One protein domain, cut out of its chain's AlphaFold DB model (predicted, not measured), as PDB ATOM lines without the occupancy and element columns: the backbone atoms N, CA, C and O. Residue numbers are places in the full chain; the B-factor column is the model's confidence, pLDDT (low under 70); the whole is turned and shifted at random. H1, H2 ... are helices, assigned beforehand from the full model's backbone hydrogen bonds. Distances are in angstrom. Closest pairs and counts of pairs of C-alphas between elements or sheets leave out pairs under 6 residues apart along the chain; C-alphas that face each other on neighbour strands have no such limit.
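AT A GLANCE: This is residues 17 to 62 of the 214 residues of an uncharacterized protein of Plasmodium ovale curtisi (UniProt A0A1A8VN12). A short helix, H1, and a long, straight helix, H2, form an uneven L, with the corner at the short loop between the end of H1 and the beginning of H2. H2 makes most of the length, and H1 is the short leg turned off at one end of it; the angle between the two legs is open, with nothing packed inside it. The printed part has 46 residues with two named helices, H1 then H2, and no named strand, and its class is all helix. The whole is extended, with a radius of gyration of the C-alphas of 16.9 A and spans of 52 by 22 by 10 A.

IN THESE COORDINATES: H1 runs from Arg 17, with its C-alpha at (-7.583, 58.181, 75.674), to Ala 26, and is 14.1 A from first to last C-alpha. After five residues, H2 begins at Ile 32, with its C-alpha at (-24.604, 44.574, 83.131). It ends at Tyr 60, with its C-alpha at (3.353, 16.259, 97.081), and is 42.2 A long.

HOW THE PARTS SIT: H1 and H2 are close but not clearly touching, with 2 pairs of C-alphas within 8 A. The closest C-alphas are those of Ala 26 and His 34, 7.5 A apart. Their lines are about perpendicular, at 79 degrees. In H1 and H2, every O i to N i+4 pair is within hydrogen-bond range. Residues 38 to 62, of which 38 to 60 belong to H2, stand free.

THE WHOLE: The two C-alphas farthest apart are those of Asn 18 and Asp 62, at 52.7 A. The printed part has no cut, and the link from H1 to H2 is tight. The mean pLDDT of the printed part is 81.6; residues 17 to 29 are under 70, and H1 has a mean of 56 against 92 for H2.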
ATOM      1  N   ARG A  17      -7.466  57.954  74.221       56.22
ATOM      2  CA  ARG A  17      -7.583  58.181  75.674       56.22
ATOM      3  C   ARG A  17      -9.041  58.308  76.132       56.22
ATOM      4  O   ARG A  17      -9.361  57.898  77.243       56.22
ATOM      5  N   ASN A  18      -9.929  58.811  75.271       51.53
ATOM      6  CA  ASN A  18     -11.362  58.911  75.568       51.53
ATOM      7  C   ASN A  18     -12.086  57.559  75.459       51.53
ATOM      8  O   ASN A  18     -12.987  57.299  76.256       51.53
ATOM      9  N   CYS A  19     -11.683  56.678  74.535       56.16
ATOM     10  CA  CYS A  19     -12.215  55.310  74.472       56.16
ATOM     11  C   CYS A  19     -11.748  54.455  75.659       56.16
ATOM     12  O   CYS A  19     -12.579  53.819  76.307       56.16
ATOM     13  N   CYS A  20     -10.457  54.502  76.015       53.56
ATOM     14  CA  CYS A  20      -9.946  53.804  77.200       53.56
ATOM     15  C   CYS A  20     -10.519  54.372  78.507       53.56
ATOM     16  O   CYS A  20     -10.804  53.605  79.421       53.56
ATOM     17  N   GLY A  21     -10.751  55.688  78.589       58.91
ATOM     18  CA  GLY A  21     -11.405  56.323  79.735       58.91
ATOM     19  C   GLY A  21     -12.847  55.847  79.931       58.91
ATOM     20  O   GLY A  21     -13.203  55.467  81.038       58.91
ATOM     21  N   LYS A  22     -13.651  55.771  78.859       55.84
ATOM     22  CA  LYS A  22     -15.034  55.257  78.926       55.84
ATOM     23  C   LYS A  22     -15.104  53.761  79.243       55.84
ATOM     24  O   LYS A  22     -15.981  53.358  80.001       55.84
ATOM     25  N   LEU A  23     -14.171  52.955  78.727       59.50
ATOM     26  CA  LEU A  23     -14.028  51.542  79.103       59.50
ATOM     27  C   LEU A  23     -13.672  51.382  80.586       59.50
ATOM     28  O   LEU A  23     -14.288  50.569  81.267       59.50
ATOM     29  N   PHE A  24     -12.752  52.195  81.115       57.41
ATOM     30  CA  PHE A  24     -12.410  52.200  82.543       57.41
ATOM     31  C   PHE A  24     -13.544  52.727  83.435       57.41
ATOM     32  O   PHE A  24     -13.729  52.218  84.539       57.41
ATOM     33  N   SER A  25     -14.331  53.705  82.975       54.91
ATOM     34  CA  SER A  25     -15.522  54.185  83.691       54.91
ATOM     35  C   SER A  25     -16.650  53.144  83.708       54.91
ATOM     36  O   SER A  25     -17.318  53.000  84.728       54.91
ATOM     37  N   ALA A  26     -16.825  52.370  82.628       57.84
ATOM     38  CA  ALA A  26     -17.774  51.251  82.565       57.84
ATOM     39  C   ALA A  26     -17.345  50.048  83.431       57.84
ATOM     40  O   ALA A  26     -18.193  49.323  83.945       57.84
ATOM     41  N   LEU A  27     -16.037  49.877  83.646       62.78
ATOM     42  CA  LEU A  27     -15.437  48.877  84.539       62.78
ATOM     43  C   LEU A  27     -15.561  49.219  86.030       62.78
ATOM     44  O   LEU A  27     -15.285  48.369  86.866       62.78
ATOM     45  N   LYS A  28     -15.905  50.465  86.374       64.56
ATOM     46  CA  LYS A  28     -15.948  50.954  87.762       64.56
ATOM     47  C   LYS A  28     -17.380  51.101  88.303       64.56
ATOM     48  O   LYS A  28     -17.545  51.230  89.511       64.56
ATOM     49  N   GLY A  29     -18.399  51.113  87.435       68.00
ATOM     50  CA  GLY A  29     -19.808  51.309  87.808       68.00
ATOM     51  C   GLY A  29     -20.645  50.018  87.771       68.00
ATOM     52  O   GLY A  29     -20.349  49.136  86.960       68.00
ATOM     53  N   PRO A  30     -21.705  49.896  88.601       76.06
ATOM     54  CA  PRO A  30     -22.611  48.747  88.579       76.06
ATOM     55  C   PRO A  30     -23.383  48.727  87.254       76.06
ATOM     56  O   PRO A  30     -24.339  49.469  87.049       76.06
ATOM     57  N   SER A  31     -22.919  47.899  86.324       81.50
ATOM     58  CA  SER A  31     -23.459  47.763  84.971       81.50
ATOM     59  C   SER A  31     -23.545  46.286  84.588       81.50
ATOM     60  O   SER A  31     -22.801  45.457  85.111       81.50
ATOM     61  N   ILE A  32     -24.423  45.950  83.638       83.00
ATOM     62  CA  ILE A  32     -24.604  44.574  83.131       83.00
ATOM     63  C   ILE A  32     -23.277  43.988  82.620       83.00
ATOM     64  O   ILE A  32     -22.980  42.813  82.834       83.00
ATOM     65  N   THR A  33     -22.431  44.822  82.011       82.94
ATOM     66  CA  THR A  33     -21.094  44.426  81.554       82.94
ATOM     67  C   THR A  33     -20.167  44.050  82.706       82.94
ATOM     68  O   THR A  33     -19.341  43.153  82.545       82.94
ATOM     69  N   HIS A  34     -20.317  44.672  83.879       79.69
ATOM     70  CA  HIS A  34     -19.505  44.355  85.050       79.69
ATOM     71  C   HIS A  34     -19.853  42.973  85.625       79.69
ATOM     72  O   HIS A  34     -18.944  42.246  86.026       79.69
ATOM     73  N   SER A  35     -21.130  42.574  85.577       88.19
ATOM     74  CA  SER A  35     -21.587  41.238  85.988       88.19
ATOM     75  C   SER A  35     -21.080  40.135  85.055       88.19
ATOM     76  O   SER A  35     -20.603  39.105  85.527       88.19
ATOM     77  N   ILE A  36     -21.120  40.358  83.735       90.31
ATOM     78  CA  ILE A  36     -20.578  39.404  82.749       90.31
ATOM     79  C   ILE A  36     -19.064  39.254  82.935       90.31
ATOM     80  O   ILE A  36     -18.551  38.136  82.984       90.31
ATOM     81  N   LEU A  37     -18.349  40.372  83.106       87.69
ATOM     82  CA  LEU A  37     -16.908  40.358  83.347       87.69
ATOM     83  C   LEU A  37     -16.558  39.655  84.667       87.69
ATOM     84  O   LEU A  37     -15.610  38.875  84.709       87.69
ATOM     85  N   PHE A  38     -17.343  39.873  85.727       90.88
ATOM     86  CA  PHE A  38     -17.168  39.177  87.002       90.88
ATOM     87  C   PHE A  38     -17.405  37.668  86.864       90.88
ATOM     88  O   PHE A  38     -16.654  36.885  87.439       90.88
ATOM     89  N   GLY A  39     -18.374  37.247  86.046       92.69
ATOM     90  CA  GLY A  39     -18.596  35.837  85.719       92.69
ATOM     91  C   GLY A  39     -17.411  35.200  84.986       92.69
ATOM     92  O   GLY A  39     -16.967  34.114  85.360       92.69
ATOM     93  N   ILE A  40     -16.843  35.894  83.994       94.88
ATOM     94  CA  ILE A  40     -15.652  35.420  83.264       94.88
ATOM     95  C   ILE A  40     -14.444  35.330  84.206       94.88
ATOM     96  O   ILE A  40     -13.769  34.301  84.245       94.88
ATOM     97  N   CYS A  41     -14.196  36.370  85.005       93.69
ATOM     98  CA  CYS A  41     -13.106  36.380  85.981       93.69
ATOM     99  C   CYS A  41     -13.287  35.298  87.053       93.69
ATOM    100  O   CYS A  41     -12.324  34.619  87.400       93.69
ATOM    101  N   GLY A  42     -14.512  35.094  87.540       96.00
ATOM    102  CA  GLY A  42     -14.844  34.030  88.486       96.00
ATOM    103  C   GLY A  42     -14.605  32.642  87.896       96.00
ATOM    104  O   GLY A  42     -13.989  31.800  88.546       96.00
ATOM    105  N   GLY A  43     -14.998  32.420  86.639       95.00
ATOM    106  CA  GLY A  43     -14.716  31.179  85.916       95.00
ATOM    107  C   GLY A  43     -13.216  30.932  85.744       95.00
ATOM    108  O   GLY A  43     -12.728  29.848  86.062       95.00
ATOM    109  N   MET A  44     -12.460  31.950  85.319       96.00
ATOM    110  CA  MET A  44     -11.000  31.855  85.209       96.00
ATOM    111  C   MET A  44     -10.334  31.565  86.555       96.00
ATOM    112  O   MET A  44      -9.424  30.740  86.622       96.00
ATOM    113  N   PHE A  45     -10.800  32.196  87.632       97.12
ATOM    114  CA  PHE A  45     -10.269  31.974  88.973       97.12
ATOM    115  C   PHE A  45     -10.606  30.571  89.503       97.12
ATOM    116  O   PHE A  45      -9.748  29.904  90.082       97.12
ATOM    117  N   TYR A  46     -11.820  30.079  89.252       97.06
ATOM    118  CA  TYR A  46     -12.240  28.733  89.642       97.06
ATOM    119  C   TYR A  46     -11.397  27.655  88.951       97.06
ATOM    120  O   TYR A  46     -10.828  26.785  89.609       97.06
ATOM    121  N   TYR A  47     -11.227  27.750  87.629       96.12
ATOM    122  CA  TYR A  47     -10.360  26.813  86.915       96.12
ATOM    123  C   TYR A  47      -8.886  26.983  87.306       96.12
ATOM    124  O   TYR A  47      -8.188  25.985  87.475       96.12
ATOM    125  N   GLY A  48      -8.410  28.214  87.518       96.75
ATOM    126  CA  GLY A  48      -7.040  28.479  87.962       96.75
ATOM    127  C   GLY A  48      -6.717  27.832  89.310       96.75
ATOM    128  O   GLY A  48      -5.714  27.128  89.439       96.75
ATOM    129  N   THR A  49      -7.597  27.996  90.298       95.62
ATOM    130  CA  THR A  49      -7.448  27.364  91.620       95.62
ATOM    131  C   THR A  49      -7.584  25.841  91.551       95.62
ATOM    132  O   THR A  49      -6.828  25.142  92.225       95.62
ATOM    133  N   TYR A  50      -8.449  25.304  90.683       96.38
ATOM    134  CA  TYR A  50      -8.545  23.862  90.427       96.38
ATOM    135  C   TYR A  50      -7.234  23.271  89.878       96.38
ATOM    136  O   TYR A  50      -6.750  22.252  90.384       96.38
ATOM    137  N   TYR A  51      -6.619  23.915  88.880       94.00
ATOM    138  CA  TYR A  51      -5.320  23.479  88.354       94.00
ATOM    139  C   TYR A  51      -4.211  23.596  89.402       94.00
ATOM    140  O   TYR A  51      -3.371  22.701  89.495       94.00
ATOM    141  N   PHE A  52      -4.234  24.646  90.224       95.25
ATOM    142  CA  PHE A  52      -3.272  24.826  91.307       95.25
ATOM    143  C   PHE A  52      -3.401  23.745  92.392       95.25
ATOM    144  O   PHE A  52      -2.402  23.149  92.795       95.25
ATOM    145  N   TYR A  53      -4.628  23.402  92.796       94.50
ATOM    146  CA  TYR A  53      -4.888  22.273  93.692       94.50
ATOM    147  C   TYR A  53      -4.350  20.962  93.109       94.50
ATOM    148  O   TYR A  53      -3.655  20.206  93.791       94.50
ATOM    149  N   ARG A  54      -4.610  20.706  91.820       94.25
ATOM    150  CA  ARG A  54      -4.104  19.513  91.133       94.25
ATOM    151  C   ARG A  54      -2.575  19.493  91.076       94.25
ATOM    152  O   ARG A  54      -1.993  18.427  91.255       94.25
ATOM    153  N   PHE A  55      -1.936  20.643  90.873       92.81
ATOM    154  CA  PHE A  55      -0.479  20.771  90.870       92.81
ATOM    155  C   PHE A  55       0.122  20.398  92.230       92.81
ATOM    156  O   PHE A  55       1.021  19.561  92.290       92.81
ATOM    157  N   ILE A  56      -0.423  20.934  93.326       93.50
ATOM    158  CA  ILE A  56       0.027  20.593  94.685       93.50
ATOM    159  C   ILE A  56      -0.198  19.104  94.963       93.50
ATOM    160  O   ILE A  56       0.698  18.421  95.461       93.50
ATOM    161  N   LYS A  57      -1.374  18.582  94.598       90.44
ATOM    162  CA  LYS A  57      -1.729  17.177  94.817       90.44
ATOM    163  C   LYS A  57      -0.800  16.218  94.069       90.44
ATOM    164  O   LYS A  57      -0.408  15.209  94.639       90.44
ATOM    165  N   ILE A  58      -0.433  16.526  92.826       92.00
ATOM    166  CA  ILE A  58       0.499  15.696  92.048       92.00
ATOM    167  C   ILE A  58       1.927  15.814  92.596       92.00
ATOM    168  O   ILE A  58       2.625  14.815  92.710       92.00
ATOM    169  N   THR A  59       2.359  17.020  92.968       89.62
ATOM    170  CA  THR A  59       3.750  17.252  93.392       89.62
ATOM    171  C   THR A  59       4.055  16.625  94.752       89.62
ATOM    172  O   THR A  59       5.137  16.078  94.941       89.62
ATOM    173  N   TYR A  60       3.110  16.681  95.696       88.75
ATOM    174  CA  TYR A  60       3.353  16.259  97.081       88.75
ATOM    175  C   TYR A  60       2.596  14.990  97.499       88.75
ATOM    176  O   TYR A  60       3.040  14.298  98.411       88.75
ATOM    177  N   PHE A  61       1.474  14.654  96.853       83.88
ATOM    178  CA  PHE A  61       0.558  13.591  97.294       83.88
ATOM    179  C   PHE A  61       0.266  12.545  96.201       83.88
ATOM    180  O   PHE A  61      -0.859  12.047  96.100       83.88
ATOM    181  N   ASP A  62       1.262  12.187  95.380       80.75
ATOM    182  CA  ASP A  62       1.105  11.206  94.294       80.75
ATOM    183  C   ASP A  62       1.890   9.902  94.502       80.75
ATOM    184  O   ASP A  62       2.749   9.504  93.716       80.75
TER     185      ASP A  62